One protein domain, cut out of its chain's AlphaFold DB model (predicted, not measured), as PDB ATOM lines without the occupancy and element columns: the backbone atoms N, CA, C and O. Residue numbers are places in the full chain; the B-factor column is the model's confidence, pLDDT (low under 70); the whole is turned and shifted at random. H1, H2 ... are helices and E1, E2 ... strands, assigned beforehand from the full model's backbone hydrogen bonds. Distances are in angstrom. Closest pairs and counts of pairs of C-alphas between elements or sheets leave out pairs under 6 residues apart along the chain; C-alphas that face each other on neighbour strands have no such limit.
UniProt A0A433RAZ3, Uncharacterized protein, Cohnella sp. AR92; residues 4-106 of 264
ATOM      1  N   ARG A   4       6.201  13.627  18.900       63.16
ATOM      2  CA  ARG A   4       5.526  12.334  18.690       63.16
ATOM      3  C   ARG A   4       4.243  12.454  17.866       63.16
ATOM      4  O   ARG A   4       4.003  11.606  17.018       63.16
ATOM      5  N   LYS A   5       3.450  13.514  18.074       61.34
ATOM      6  CA  LYS A   5       2.217  13.765  17.302       61.34
ATOM      7  C   LYS A   5       2.508  14.178  15.856       61.34
ATOM      8  O   LYS A   5       1.675  13.967  14.983       61.34
ATOM      9  N   ILE A   6       3.666  14.790  15.607       68.44
ATOM     10  CA  ILE A   6       4.098  15.178  14.258       68.44
ATOM     11  C   ILE A   6       4.586  13.942  13.503       68.44
ATOM     12  O   ILE A   6       4.099  13.670  12.412       68.44
ATOM     13  N   LEU A   7       5.469  13.144  14.113       61.75
ATOM     14  CA  LEU A   7       5.974  11.902  13.520       61.75
ATOM     15  C   LEU A   7       4.857  10.897  13.232       61.75
ATOM     16  O   LEU A   7       4.847  10.299  12.160       61.75
ATOM     17  N   SER A   8       3.884  10.752  14.140       61.34
ATOM     18  CA  SER A   8       2.732   9.882  13.899       61.34
ATOM     19  C   SER A   8       1.922  10.347  12.691       61.34
ATOM     20  O   SER A   8       1.601   9.528  11.846       61.34
ATOM     21  N   ARG A   9       1.652  11.654  12.559       59.78
ATOM     22  CA  ARG A   9       0.930  12.220  11.404       59.78
ATOM     23  C   ARG A   9       1.690  12.058  10.087       59.78
ATOM     24  O   ARG A   9       1.070  11.791   9.071       59.78
ATOM     25  N   VAL A  10       3.014  12.206  10.100       61.91
ATOM     26  CA  VAL A  10       3.849  12.030   8.899       61.91
ATOM     27  C   VAL A  10       3.866  10.569   8.440       61.91
ATOM     28  O   VAL A  10       3.750  10.309   7.246       61.91
ATOM     29  N   LEU A  11       3.986   9.614   9.368       56.09
ATOM     30  CA  LEU A  11       3.979   8.179   9.053       56.09
ATOM     31  C   LEU A  11       2.616   7.693   8.547       56.09
ATOM     32  O   LEU A  11       2.581   6.897   7.615       56.09
ATOM     33  N   ILE A  12       1.542   8.201   9.151       57.41
ATOM     34  CA  ILE A  12       0.144   8.057   8.720       57.41
ATOM     35  C   ILE A  12       0.045   8.557   7.268       57.41
ATOM     36  O   ILE A  12      -0.009   7.747   6.344       57.41
ATOM     37  N   ASN A  13       0.261   9.852   7.019       58.34
ATOM     38  CA  ASN A  13       0.146  10.420   5.670       58.34
ATOM     39  C   ASN A  13       0.968   9.666   4.604       58.34
ATOM     40  O   ASN A  13       0.502   9.488   3.479       58.34
ATOM     41  N   LYS A  14       2.178   9.197   4.944       58.84
ATOM     42  CA  LYS A  14       2.995   8.384   4.036       58.84
ATOM     43  C   LYS A  14       2.335   7.037   3.702       58.84
ATOM     44  O   LYS A  14       2.260   6.697   2.527       58.84
ATOM     45  N   ARG A  15       1.820   6.300   4.693       56.25
ATOM     46  CA  ARG A  15       1.139   5.009   4.478       56.25
ATOM     47  C   ARG A  15      -0.137   5.153   3.656       56.25
ATOM     48  O   ARG A  15      -0.342   4.362   2.743       56.25
ATOM     49  N   SER A  16      -0.959   6.171   3.921       59.91
ATOM     50  CA  SER A  16      -2.135   6.456   3.082       59.91
ATOM     51  C   SER A  16      -1.742   6.720   1.624       59.91
ATOM     52  O   SER A  16      -2.395   6.217   0.715       59.91
ATOM     53  N   THR A  17      -0.643   7.450   1.397       68.88
ATOM     54  CA  THR A  17      -0.128   7.735   0.044       68.88
ATOM     55  C   THR A  17       0.352   6.460  -0.661       68.88
ATOM     56  O   THR A  17       0.105   6.285  -1.853       68.88
ATOM     57  N   ASP A  18       1.007   5.551   0.066       73.31
ATOM     58  CA  ASP A  18       1.484   4.275  -0.478       73.31
ATOM     59  C   ASP A  18       0.314   3.351  -0.871       73.31
ATOM     60  O   ASP A  18       0.343   2.755  -1.947       73.31
ATOM     61  N   THR A  19      -0.749   3.282  -0.061       72.00
ATOM     62  CA  THR A  19      -1.936   2.474  -0.385       72.00
ATOM     63  C   THR A  19      -2.757   3.058  -1.529       72.00
ATOM     64  O   THR A  19      -3.191   2.320  -2.409       72.00
ATOM     65  N   GLU A  20      -2.947   4.377  -1.578       78.12
ATOM     66  CA  GLU A  20      -3.583   5.018  -2.736       78.12
ATOM     67  C   GLU A  20      -2.786   4.758  -4.013       78.12
ATOM     68  O   GLU A  20      -3.365   4.438  -5.050       78.12
ATOM     69  N   ARG A  21      -1.452   4.808  -3.934       81.69
ATOM     70  CA  ARG A  21      -0.581   4.439  -5.050       81.69
ATOM     71  C   ARG A  21      -0.748   2.974  -5.449       81.69
ATOM     72  O   ARG A  21      -0.791   2.697  -6.640       81.69
ATOM     73  N   GLU A  22      -0.853   2.051  -4.498       83.62
ATOM     74  CA  GLU A  22      -1.117   0.633  -4.775       83.62
ATOM     75  C   GLU A  22      -2.464   0.430  -5.481       83.62
ATOM     76  O   GLU A  22      -2.531  -0.282  -6.482       83.62
ATOM     77  N   ILE A  23      -3.518   1.113  -5.025       85.38
ATOM     78  CA  ILE A  23      -4.828   1.072  -5.681       85.38
ATOM     79  C   ILE A  23      -4.735   1.637  -7.101       85.38
ATOM     80  O   ILE A  23      -5.271   1.036  -8.027       85.38
ATOM     81  N   MET A  24      -4.027   2.750  -7.304       88.19
ATOM     82  CA  MET A  24      -3.853   3.327  -8.638       88.19
ATOM     83  C   MET A  24      -3.022   2.429  -9.563       88.19
ATOM     84  O   MET A  24      -3.368   2.285 -10.731       88.19
ATOM     85  N   LEU A  25      -1.986   1.756  -9.051       90.62
ATOM     86  CA  LEU A  25      -1.245   0.742  -9.809       90.62
ATOM     87  C   LEU A  25      -2.150  -0.428 -10.212       90.62
ATOM     88  O   LEU A  25      -2.056  -0.923 -11.334       90.62
ATOM     89  N   PHE A  26      -3.044  -0.852  -9.316       91.81
ATOM     90  CA  PHE A  26      -4.032  -1.880  -9.614       91.81
ATOM     91  C   PHE A  26      -5.049  -1.415 -10.670       91.81
ATOM     92  O   PHE A  26      -5.320  -2.142 -11.623       91.81
ATOM     93  N   VAL A  27      -5.555  -0.185 -10.565       92.62
ATOM     94  CA  VAL A  27      -6.401   0.442 -11.595       92.62
ATOM     95  C   VAL A  27      -5.692   0.438 -12.950       92.62
ATOM     96  O   VAL A  27      -6.281   0.012 -13.941       92.62
ATOM     97  N   ASP A  28      -4.427   0.857 -13.011       92.44
ATOM     98  CA  ASP A  28      -3.652   0.885 -14.256       92.44
ATOM     99  C   ASP A  28      -3.433  -0.518 -14.838       92.44
ATOM    100  O   ASP A  28      -3.486  -0.702 -16.058       92.44
ATOM    101  N   GLN A  29      -3.246  -1.526 -13.981       94.62
ATOM    102  CA  GLN A  29      -3.191  -2.923 -14.400       94.62
ATOM    103  C   GLN A  29      -4.503  -3.359 -15.065       94.62
ATOM    104  O   GLN A  29      -4.460  -3.908 -16.165       94.62
ATOM    105  N   ILE A  30      -5.654  -3.094 -14.437       95.25
ATOM    106  CA  ILE A  30      -6.963  -3.471 -14.991       95.25
ATOM    107  C   ILE A  30      -7.269  -2.688 -16.272       95.25
ATOM    108  O   ILE A  30      -7.720  -3.276 -17.250       95.25
ATOM    109  N   LYS A  31      -6.949  -1.389 -16.329       93.25
ATOM    110  CA  LYS A  31      -7.067  -0.586 -17.559       93.25
ATOM    111  C   LYS A  31      -6.283  -1.199 -18.709       93.25
ATOM    112  O   LYS A  31      -6.797  -1.283 -19.821       93.25
ATOM    113  N   LYS A  32      -5.046  -1.631 -18.446       93.69
ATOM    114  CA  LYS A  32      -4.204  -2.294 -19.443       93.69
ATOM    115  C   LYS A  32      -4.795  -3.636 -19.867       93.69
ATOM    116  O   LYS A  32      -4.821  -3.923 -21.058       93.69
ATOM    117  N   GLU A  33      -5.269  -4.435 -18.916       94.56
ATOM    118  CA  GLU A  33      -5.898  -5.729 -19.192       94.56
ATOM    119  C   GLU A  33      -7.137  -5.577 -20.084       94.56
ATOM    120  O   GLU A  33      -7.276  -6.271 -21.087       94.56
ATOM    121  N   TYR A  34      -7.995  -4.608 -19.771       94.31
ATOM    122  CA  TYR A  34      -9.189  -4.299 -20.554       94.31
ATOM    123  C   TYR A  34      -8.911  -3.449 -21.791       94.31
ATOM    124  O   TYR A  34      -9.817  -3.223 -22.586       94.31
ATOM    125  N   SER A  35      -7.669  -3.020 -22.021       93.06
ATOM    126  CA  SER A  35      -7.320  -2.136 -23.138       93.06
ATOM    127  C   SER A  35      -8.190  -0.867 -23.181       93.06
ATOM    128  O   SER A  35      -8.638  -0.458 -24.250       93.06
ATOM    129  N   ILE A  36      -8.449  -0.265 -22.015       91.62
ATOM    130  CA  ILE A  36      -9.183   1.002 -21.885       91.62
ATOM    131  C   ILE A  36      -8.259   2.133 -22.334       91.62
ATOM    132  O   ILE A  36      -7.201   2.355 -21.732       91.62
ATOM    133  N   VAL A  37      -8.650   2.837 -23.395       83.19
ATOM    134  CA  VAL A  37      -7.823   3.870 -24.047       83.19
ATOM    135  C   VAL A  37      -8.380   5.282 -23.879       83.19
ATOM    136  O   VAL A  37      -7.648   6.249 -24.099       83.19
ATOM    137  N   GLY A  38      -9.648   5.423 -23.491       79.00
ATOM    138  CA  GLY A  38     -10.287   6.720 -23.323       79.00
ATOM    139  C   GLY A  38      -9.764   7.520 -22.121       79.00
ATOM    140  O   GLY A  38      -9.186   6.966 -21.177       79.00
ATOM    141  N   PRO A  39      -9.964   8.853 -22.130       83.06
ATOM    142  CA  PRO A  39      -9.668   9.698 -20.982       83.06
ATOM    143  C   PRO A  39     -10.553   9.289 -19.800       83.06
ATOM    144  O   PRO A  39     -11.770   9.488 -19.809       83.06
ATOM    145  N   MET A  40      -9.923   8.717 -18.777       89.12
ATOM    146  CA  MET A  40     -10.595   8.250 -17.572       89.12
ATOM    147  C   MET A  40      -9.812   8.647 -16.326       89.12
ATOM    148  O   MET A  40      -8.598   8.434 -16.243       89.12
ATOM    149  N   ASN A  41     -10.537   9.166 -15.342       89.06
ATOM    150  CA  ASN A  41     -10.027   9.521 -14.031       89.06
ATOM    151  C   ASN A  41     -10.692   8.655 -12.956       89.06
ATOM    152  O   ASN A  41     -11.906   8.459 -12.988       89.06
ATOM    153  N   VAL A  42      -9.911   8.172 -11.992       88.06
ATOM    154  CA  VAL A  42     -10.430   7.427 -10.839       88.06
ATOM    155  C   VAL A  42     -10.359   8.316  -9.608       88.06
ATOM    156  O   VAL A  42      -9.311   8.879  -9.294       88.06
ATOM    157  N   LYS A  43     -11.484   8.455  -8.910       89.56
ATOM    158  CA  LYS A  43     -11.606   9.255  -7.689       89.56
ATOM    159  C   LYS A  43     -12.095   8.384  -6.544       89.56
ATOM    160  O   LYS A  43     -12.932   7.508  -6.725       89.56
ATOM    161  N   PHE A  44     -11.606   8.664  -5.343       87.31
ATOM    162  CA  PHE A  44     -12.105   8.018  -4.136       87.31
ATOM    163  C   PHE A  44     -13.213   8.856  -3.500       87.31
ATOM    164  O   PHE A  44     -13.021  10.048  -3.252       87.31
ATOM    165  N   SER A  45     -14.359   8.229  -3.235       87.81
ATOM    166  CA  SER A  45     -15.558   8.868  -2.696       87.81
ATOM    167  C   SER A  45     -15.807   8.458  -1.247       87.81
ATOM    168  O   SER A  45     -16.096   7.297  -0.950       87.81
ATOM    169  N   ASP A  46     -15.763   9.433  -0.338       85.50
ATOM    170  CA  ASP A  46     -16.087   9.241   1.083       85.50
ATOM    171  C   ASP A  46     -17.594   9.073   1.346       85.50
ATOM    172  O   ASP A  46     -17.999   8.709   2.452       85.50
ATOM    173  N   GLU A  47     -18.424   9.275   0.322       87.75
ATOM    174  CA  GLU A  47     -19.879   9.144   0.404       87.75
ATOM    175  C   GLU A  47     -20.375   7.730   0.080       87.75
ATOM    176  O   GLU A  47     -21.451   7.327   0.541       87.75
ATOM    177  N   LEU A  48     -19.571   6.952  -0.651       87.25
ATOM    178  CA  LEU A  48     -19.898   5.602  -1.107       87.25
ATOM    179  C   LEU A  48     -19.177   4.537  -0.264       87.25
ATOM    180  O   LEU A  48     -17.986   4.680   0.008       87.25
ATOM    181  N   PRO A  49     -19.853   3.462   0.178       88.31
ATOM    182  CA  PRO A  49     -19.195   2.342   0.853       88.31
ATOM    183  C   PRO A  49     -18.250   1.588  -0.093       88.31
ATOM    184  O   PRO A  49     -18.416   1.639  -1.303       88.31
ATOM    185  N   ILE A  50     -17.286   0.849   0.466       87.50
ATOM    186  CA  ILE A  50     -16.203   0.188  -0.292       87.50
ATOM    187  C   ILE A  50     -16.661  -0.853  -1.322       87.50
ATOM    188  O   ILE A  50     -15.919  -1.183  -2.234       87.50
ATOM    189  N   ASN A  51     -17.882  -1.361  -1.175       86.38
ATOM    190  CA  ASN A  51     -18.507  -2.302  -2.098       86.38
ATOM    191  C   ASN A  51     -19.344  -1.614  -3.189       86.38
ATOM    192  O   ASN A  51     -20.157  -2.276  -3.830       86.38
ATOM    193  N   LYS A  52     -19.221  -0.293  -3.345       88.81
ATOM    194  CA  LYS A  52     -19.930   0.492  -4.353       88.81
ATOM    195  C   LYS A  52     -18.968   1.399  -5.100       88.81
ATOM    196  O   LYS A  52     -18.092   2.020  -4.494       88.81
ATOM    197  N   GLY A  53     -19.194   1.515  -6.397       90.50
ATOM    198  CA  GLY A  53     -18.629   2.553  -7.231       90.50
ATOM    199  C   GLY A  53     -19.701   3.151  -8.130       90.50
ATOM    200  O   GLY A  53     -20.886   2.835  -8.003       90.50
ATOM    201  N   ASP A  54     -19.271   4.078  -8.973       91.75
ATOM    202  CA  ASP A  54     -20.029   4.504 -10.137       91.75
ATOM    203  C   ASP A  54     -19.076   4.957 -11.251       91.75
ATOM    204  O   ASP A  54     -17.985   5.474 -10.993       91.75
ATOM    205  N   ALA A  55     -19.498   4.791 -12.504       90.75
ATOM    206  CA  ALA A  55     -18.818   5.331 -13.674       90.75
ATOM    207  C   ALA A  55     -19.664   6.445 -14.315       90.75
ATOM    208  O   ALA A  55     -20.691   6.209 -14.957       90.75
ATOM    209  N   ASN A  56     -19.212   7.691 -14.170       88.62
ATOM    210  CA  ASN A  56     -19.844   8.866 -14.761       88.62
ATOM    211  C   ASN A  56     -19.158   9.249 -16.068       88.62
ATOM    212  O   ASN A  56     -18.039   9.751 -16.085       88.62
ATOM    213  N   PHE A  57     -19.856   9.070 -17.179       84.88
ATOM    214  CA  PHE A  57     -19.325   9.388 -18.500       84.88
ATOM    215  C   PHE A  57     -19.740  10.800 -18.916       84.88
ATOM    216  O   PHE A  57     -20.871  11.007 -19.361       84.88
ATOM    217  N   GLY A  58     -18.828  11.758 -18.750       80.50
ATOM    218  CA  GLY A  58     -18.990  13.115 -19.263       80.50
ATOM    219  C   GLY A  58     -18.558  13.243 -20.726       80.50
ATOM    220  O   GLY A  58     -18.062  12.296 -21.334       80.50
ATOM    221  N   ASP A  59     -18.700  14.448 -21.279       73.69
ATOM    222  CA  ASP A  59     -18.385  14.728 -22.690       73.69
ATOM    223  C   ASP A  59     -16.884  14.629 -23.016       73.69
ATOM    224  O   ASP A  59     -16.508  14.409 -24.165       73.69
ATOM    225  N   LYS A  60     -16.016  14.833 -22.014       78.00
ATOM    226  CA  LYS A  60     -14.550  14.896 -22.180       78.00
ATOM    227  C   LYS A  60     -13.788  13.791 -21.465       78.00
ATOM    228  O   LYS A  60     -12.698  13.443 -21.901       78.00
ATOM    229  N   GLU A  61     -14.318  13.294 -20.354       87.62
ATOM    230  CA  GLU A  61     -13.685  12.255 -19.549       87.62
ATOM    231  C   GLU A  61     -14.739  11.379 -18.868       87.62
ATOM    232  O   GLU A  61     -15.834  11.841 -18.532       87.62
ATOM    233  N   CYS A  62     -14.384  10.115 -18.648       90.94
ATOM    234  CA  CYS A  62     -15.083   9.244 -17.715       90.94
ATOM    235  C   CYS A  62     -14.499   9.432 -16.306       90.94
ATOM    236  O   CYS A  62     -13.283   9.401 -16.120       90.94
ATOM    237  N   ILE A  63     -15.355   9.620 -15.307       93.56
ATOM    238  CA  ILE A  63     -14.974   9.680 -13.897       93.56
ATOM    239  C   ILE A  63     -15.508   8.427 -13.216       93.56
ATOM    240  O   ILE A  63     -16.718   8.286 -13.055       93.56
ATOM    241  N   VAL A  64     -14.605   7.555 -12.781       93.31
ATOM    242  CA  VAL A  64     -14.935   6.383 -11.969       93.31
ATOM    243  C   VAL A  64     -14.762   6.748 -10.502       93.31
ATOM    244  O   VAL A  64     -13.648   7.034 -10.057       93.31
ATOM    245  N   ASN A  65     -15.852   6.760  -9.745       92.44
ATOM    246  CA  ASN A  65     -15.810   6.956  -8.307       92.44
ATOM    247  C   ASN A  65     -15.787   5.599  -7.606       92.44
ATOM    248  O   ASN A  65     -16.647   4.757  -7.828       92.44
ATOM    249  N   ILE A  66     -14.819   5.406  -6.717       90.44
ATOM    250  CA  ILE A  66     -14.675   4.199  -5.907       90.44
ATOM    251  C   ILE A  66     -14.969   4.546  -4.454       90.44
ATOM    252  O   ILE A  66     -14.380   5.478  -3.896       90.44
ATOM    253  N   GLY A  67     -15.888   3.815  -3.833       88.69
ATOM    254  CA  GLY A  67     -16.286   4.070  -2.461       88.69
ATOM    255  C   GLY A  67     -15.198   3.763  -1.437       88.69
ATOM    256  O   GLY A  67     -14.500   2.756  -1.502       88.69
ATOM    257  N   ILE A  68     -15.063   4.649  -0.455       84.88
ATOM    258  CA  ILE A  68     -14.150   4.524   0.690       84.88
ATOM    259  C   ILE A  68     -14.790   5.054   1.986       84.88
ATOM    260  O   ILE A  68     -14.106   5.384   2.959       84.88
ATOM    261  N   LYS A  69     -16.124   5.140   2.037       84.44
ATOM    262  CA  LYS A  69     -16.872   5.669   3.184       84.44
ATOM    263  C   LYS A  69     -16.447   5.012   4.488       84.44
ATOM    264  O   LYS A  69     -16.395   3.791   4.628       84.44
ATOM    265  N   GLY A  70     -16.166   5.855   5.479       69.94
ATOM    266  CA  GLY A  70     -15.708   5.423   6.800       69.94
ATOM    267  C   GLY A  70     -14.233   5.007   6.864       69.94
ATOM    268  O   GLY A  70     -13.750   4.765   7.972       69.94
ATOM    269  N   LYS A  71     -13.518   4.973   5.729       72.94
ATOM    270  CA  LYS A  71     -12.074   4.691   5.631       72.94
ATOM    271  C   LYS A  71     -11.195   5.932   5.604       72.94
ATOM    272  O   LYS A  71     -10.004   5.779   5.792       72.94
ATOM    273  N   ARG A  72     -11.759   7.133   5.429       61.56
ATOM    274  CA  ARG A  72     -11.080   8.414   5.731       61.56
ATOM    275  C   ARG A  72     -11.736   9.190   6.875       61.56
ATOM    276  O   ARG A  72     -11.058   9.837   7.664       61.56
ATOM    277  N   ALA A  73     -13.056   9.060   7.047       47.22
ATOM    278  CA  ALA A  73     -13.836   9.828   8.028       47.22
ATOM    279  C   ALA A  73     -13.568   9.487   9.517       47.22
ATOM    280  O   ALA A  73     -14.031  10.206  10.399       47.22
ATOM    281  N   ARG A  74     -12.852   8.394   9.831       48.25
ATOM    282  CA  ARG A  74     -12.601   7.936  11.218       48.25
ATOM    283  C   ARG A  74     -11.150   8.088  11.694       48.25
ATOM    284  O   ARG A  74     -10.800   7.476  12.697       48.25
ATOM    285  N   ASN A  75     -10.293   8.829  10.985       49.44
ATOM    286  CA  ASN A  75      -8.825   8.777  11.149       49.44
ATOM    287  C   ASN A  75      -8.222   7.367  10.980       49.44
ATOM    288  O   ASN A  75      -7.042   7.178  11.263       49.44
ATOM    289  N   ARG A  76      -9.018   6.383  10.541       50.16
ATOM    290  CA  ARG A  76      -8.473   5.221   9.848       50.16
ATOM    291  C   ARG A  76      -8.043   5.717   8.489       50.16
ATOM    292  O   ARG A  76      -8.694   6.598   7.934       50.16
ATOM    293  N   GLU A  77      -6.925   5.214   8.023       56.72
ATOM    294  CA  GLU A  77      -6.443   5.490   6.686       56.72
ATOM    295  C   GLU A  77      -6.932   4.399   5.740       56.72
ATOM    296  O   GLU A  77      -7.247   3.286   6.171       56.72
ATOM    297  N   ILE A  78      -6.886   4.665   4.434       63.44
ATOM    298  CA  ILE A  78      -6.984   3.597   3.428       63.44
ATOM    299  C   ILE A  78      -5.893   2.530   3.682       63.44
ATOM    300  O   ILE A  78      -6.082   1.362   3.370       63.44
ATOM    301  N   SER A  79      -4.792   2.882   4.353       62.53
ATOM    302  CA  SER A  79      -3.719   1.953   4.727       62.53
ATOM    303  C   SER A  79      -4.102   0.852   5.732       62.53
ATOM    304  O   SER A  79      -3.298  -0.045   5.980       62.53
ATOM    305  N   GLU A  80      -5.321   0.871   6.289       73.00
ATOM    306  CA  GLU A  80      -5.802  -0.103   7.283       73.00
ATOM    307  C   GLU A  80      -6.858  -1.092   6.744       73.00
ATOM    308  O   GLU A  80      -7.585  -1.699   7.537       73.00
ATOM    309  N   LEU A  81      -6.993  -1.253   5.421       79.81
ATOM    310  CA  LEU A  81      -7.934  -2.227   4.854       79.81
ATOM    311  C   LEU A  81      -7.555  -3.663   5.242       79.81
ATOM    312  O   LEU A  81      -6.413  -4.093   5.055       79.81
ATOM    313  N   SER A  82      -8.526  -4.427   5.749       85.00
ATOM    314  CA  SER A  82      -8.361  -5.876   5.909       85.00
ATOM    315  C   SER A  82      -8.269  -6.569   4.545       85.00
ATOM    316  O   SER A  82      -8.661  -6.016   3.520       85.00
ATOM    317  N   GLU A  83      -7.815  -7.822   4.518       86.69
ATOM    318  CA  GLU A  83      -7.773  -8.622   3.286       86.69
ATOM    319  C   GLU A  83      -9.152  -8.742   2.613       86.69
ATOM    320  O   GLU A  83      -9.283  -8.556   1.405       86.69
ATOM    321  N   SER A  84     -10.212  -8.957   3.398       87.69
ATOM    322  CA  SER A  84     -11.589  -8.991   2.893       87.69
ATOM    323  C   SER A  84     -12.045  -7.655   2.297       87.69
ATOM    324  O   SER A  84     -12.754  -7.624   1.290       87.69
ATOM    325  N   GLU A  85     -11.629  -6.538   2.892       87.81
ATOM    326  CA  GLU A  85     -11.925  -5.198   2.387       87.81
ATOM    327  C   GLU A  85     -11.138  -4.901   1.110       87.81
ATOM    328  O   GLU A  85     -11.677  -4.293   0.190       87.81
ATOM    329  N   TRP A  86      -9.909  -5.406   1.006       88.25
ATOM    330  CA  TRP A  86      -9.115  -5.366  -0.217       88.25
ATOM    331  C   TRP A  86      -9.742  -6.157  -1.360       88.25
ATOM    332  O   TRP A  86      -9.801  -5.651  -2.478       88.25
ATOM    333  N   ILE A  87     -10.229  -7.373  -1.104       90.69
ATOM    334  CA  ILE A  87     -10.957  -8.165  -2.108       90.69
ATOM    335  C   ILE A  87     -12.212  -7.411  -2.551       90.69
ATOM    336  O   ILE A  87     -12.479  -7.303  -3.746       90.69
ATOM    337  N   THR A  88     -12.939  -6.828  -1.594       90.75
ATOM    338  CA  THR A  88     -14.143  -6.040  -1.879       90.75
ATOM    339  C   THR A  88     -13.826  -4.847  -2.779       90.75
ATOM    340  O   THR A  88     -14.472  -4.674  -3.808       90.75
ATOM    341  N   LEU A  89     -12.786  -4.082  -2.442       90.75
ATOM    342  CA  LEU A  89     -12.334  -2.935  -3.221       90.75
ATOM    343  C   LEU A  89     -11.890  -3.333  -4.634       90.75
ATOM    344  O   LEU A  89     -12.268  -2.680  -5.603       90.75
ATOM    345  N   LYS A  90     -11.099  -4.406  -4.763       93.06
ATOM    346  CA  LYS A  90     -10.625  -4.898  -6.065       93.06
ATOM    347  C   LYS A  90     -11.786  -5.355  -6.943       93.06
ATOM    348  O   LYS A  90     -11.807  -5.009  -8.118       93.06
ATOM    349  N   ASN A  91     -12.761  -6.062  -6.372       94.44
ATOM    350  CA  ASN A  91     -13.992  -6.441  -7.063       94.44
ATOM    351  C   ASN A  91     -14.743  -5.202  -7.577       94.44
ATOM    352  O   ASN A  91     -15.026  -5.127  -8.767       94.44
ATOM    353  N   THR A  92     -14.969  -4.195  -6.724       93.94
ATOM    354  CA  THR A  92     -15.626  -2.941  -7.127       93.94
ATOM    355  C   THR A  92     -14.860  -2.225  -8.239       93.94
ATOM    356  O   THR A  92     -15.462  -1.819  -9.223       93.94
ATOM    357  N   ILE A  93     -13.530  -2.124  -8.151       94.75
ATOM    358  CA  ILE A  93     -12.714  -1.516  -9.215       94.75
ATOM    359  C   ILE A  93     -12.861  -2.285 -10.532       94.75
ATOM    360  O   ILE A  93     -13.043  -1.669 -11.577       94.75
ATOM    361  N   VAL A  94     -12.788  -3.619 -10.499       96.44
ATOM    362  CA  VAL A  94     -12.950  -4.440 -11.707       96.44
ATOM    363  C   VAL A  94     -14.337  -4.255 -12.319       96.44
ATOM    364  O   VAL A  94     -14.427  -4.077 -13.530       96.44
ATOM    365  N   HIS A  95     -15.385  -4.246 -11.494       96.00
ATOM    366  CA  HIS A  95     -16.769  -4.044 -11.918       96.00
ATOM    367  C   HIS A  95     -16.950  -2.694 -12.633       96.00
ATOM    368  O   HIS A  95     -17.338  -2.664 -13.800       96.00
ATOM    369  N   GLU A  96     -16.549  -1.582 -12.005       96.00
ATOM    370  CA  GLU A  96     -16.686  -0.253 -12.622       96.00
ATOM    371  C   GLU A  96     -15.850  -0.106 -13.900       96.00
ATOM    372  O   GLU A  96     -16.296   0.471 -14.893       96.00
ATOM    373  N   LEU A  97     -14.627  -0.645 -13.917       95.94
ATOM    374  CA  LEU A  97     -13.779  -0.595 -15.111       95.94
ATOM    375  C   LEU A  97     -14.311  -1.481 -16.240       95.94
ATOM    376  O   LEU A  97     -14.059  -1.182 -17.410       95.94
ATOM    377  N   ARG A  98     -15.072  -2.533 -15.924       95.75
ATOM    378  CA  ARG A  98     -15.742  -3.349 -16.936       95.75
ATOM    379  C   ARG A  98     -16.884  -2.582 -17.606       95.75
ATOM    380  O   ARG A  98     -16.937  -2.593 -18.832       95.75
ATOM    381  N   HIS A  99     -17.670  -1.802 -16.861       95.25
ATOM    382  CA  HIS A  99     -18.653  -0.876 -17.449       95.25
ATOM    383  C   HIS A  99     -18.010   0.127 -18.412       95.25
ATOM    384  O   HIS A  99     -18.516   0.380 -19.511       95.25
ATOM    385  N   VAL A 100     -16.861   0.696 -18.026       94.69
ATOM    386  CA  VAL A 100     -16.105   1.606 -18.901       94.69
ATOM    387  C   VAL A 100     -15.697   0.902 -20.187       94.69
ATOM    388  O   VAL A 100     -15.948   1.421 -21.276       94.69
ATOM    389  N   LYS A 101     -15.123  -0.298 -20.067       94.69
ATOM    390  CA  LYS A 101     -14.713  -1.112 -21.208       94.69
ATOM    391  C   LYS A 101     -15.883  -1.408 -22.148       94.69
ATOM    392  O   LYS A 101     -15.793  -1.104 -23.336       94.69
ATOM    393  N   ASN A 102     -16.984  -1.927 -21.618       93.88
ATOM    394  CA  ASN A 102     -18.157  -2.289 -22.406       93.88
ATOM    395  C   ASN A 102     -18.708  -1.084 -23.172       93.88
ATOM    396  O   ASN A 102     -19.033  -1.182 -24.354       93.88
ATOM    397  N   ARG A 103     -18.734   0.093 -22.537       91.25
ATOM    398  CA  ARG A 103     -19.173   1.329 -23.190       91.25
ATOM    399  C   ARG A 103     -18.209   1.840 -24.264       91.25
ATOM    400  O   ARG A 103     -18.676   2.438 -25.236       91.25
ATOM    401  N   GLU A 104     -16.898   1.656 -24.103       90.38
ATOM    402  CA  GLU A 104     -15.904   1.995 -25.135       90.38
ATOM    403  C   GLU A 104     -15.999   1.078 -26.363       90.38
ATOM    404  O   GLU A 104     -15.713   1.521 -27.473       90.38
ATOM    405  N   GLU A 105     -16.430  -0.173 -26.182       92.19
ATOM    406  CA  GLU A 105     -16.591  -1.149 -27.269       92.19
ATOM    407  C   GLU A 105     -17.876  -0.965 -28.083       92.19
ATOM    408  O   GLU A 105     -17.978  -1.476 -29.202       92.19
ATOM    409  N   LEU A 106     -18.852  -0.209 -27.571       91.81
ATOM    410  CA  LEU A 106     -20.047   0.132 -28.337       91.81
ATOM    411  C   LEU A 106     -19.693   1.018 -29.535       91.81
ATOM    412  O   LEU A 106     -19.045   2.060 -29.405       91.81
TER     413      LEU A 106
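What this domain is: This is residues 4 to 106 of the 264 residues of an uncharacterized protein of Cohnella sp. AR92 (UniProt A0A433RAZ3). A small three-stranded sheet has helix H2 packed along one face, in two layers, while the long helix H1 runs past the sheet, only grazing it, and meets H2 through residues 27 to 31. Residues 4 to 11 of H1 stick out and lengthen the outline to 54 by 25 by 20 A. The printed part has 103 residues, with two named helices and three named strands in the order H1 E1 E2 E3 H2; the class is mixed, helices and strands. The sheet is mixed, in the order E1 E3 E2, and the whole is compact, with a radius of gyration of the C-alphas of 14.7 A.

How they stand to each other: Start with H1, residues 4 to 33, and E1, residues 40 to 45; they are near each other. Next find E3, residues 62 to 67, parallel to E1, with N 43 and O 64 2.8 A apart. E2, residues 53 to 57, is antiparallel to E3 in a hairpin, with N 56 and O 63 2.8 A apart. H2, residues 83 to 105, runs along the strands over E3 and E2, at a height over the sheet of 9.1 A; its closest C-alphas to E2 are those of Glu 96 and Ala 55, 6.1 A. H1 and H2 touch at Ile 30 and Val 94, their closest C-alphas, 6.9 A apart, at a steep tilt of 41 degrees, the same way. Every O i to N i+4 pair is within hydrogen-bond range in H1 and H2.

Where its parts are: Find C-alpha 4 at (5.526, 12.334, 18.690); from there H1 runs 43.5 A to C-alpha 33. E1 spans 15.7 A, E2 13.2 A and E3 16.2 A. H2 runs 32.7 A to C-alpha 105 at (-16.591, -1.149, -27.269).

The domain as a whole: The C-alphas farthest apart are those of Arg 4 and Leu 106, 54.9 A. The printed part has no cut, and the link from E3 to H2 is long, 15 residues. Look for pLDDT under 70 at residues 4 to 17, 70 and 72 to 79.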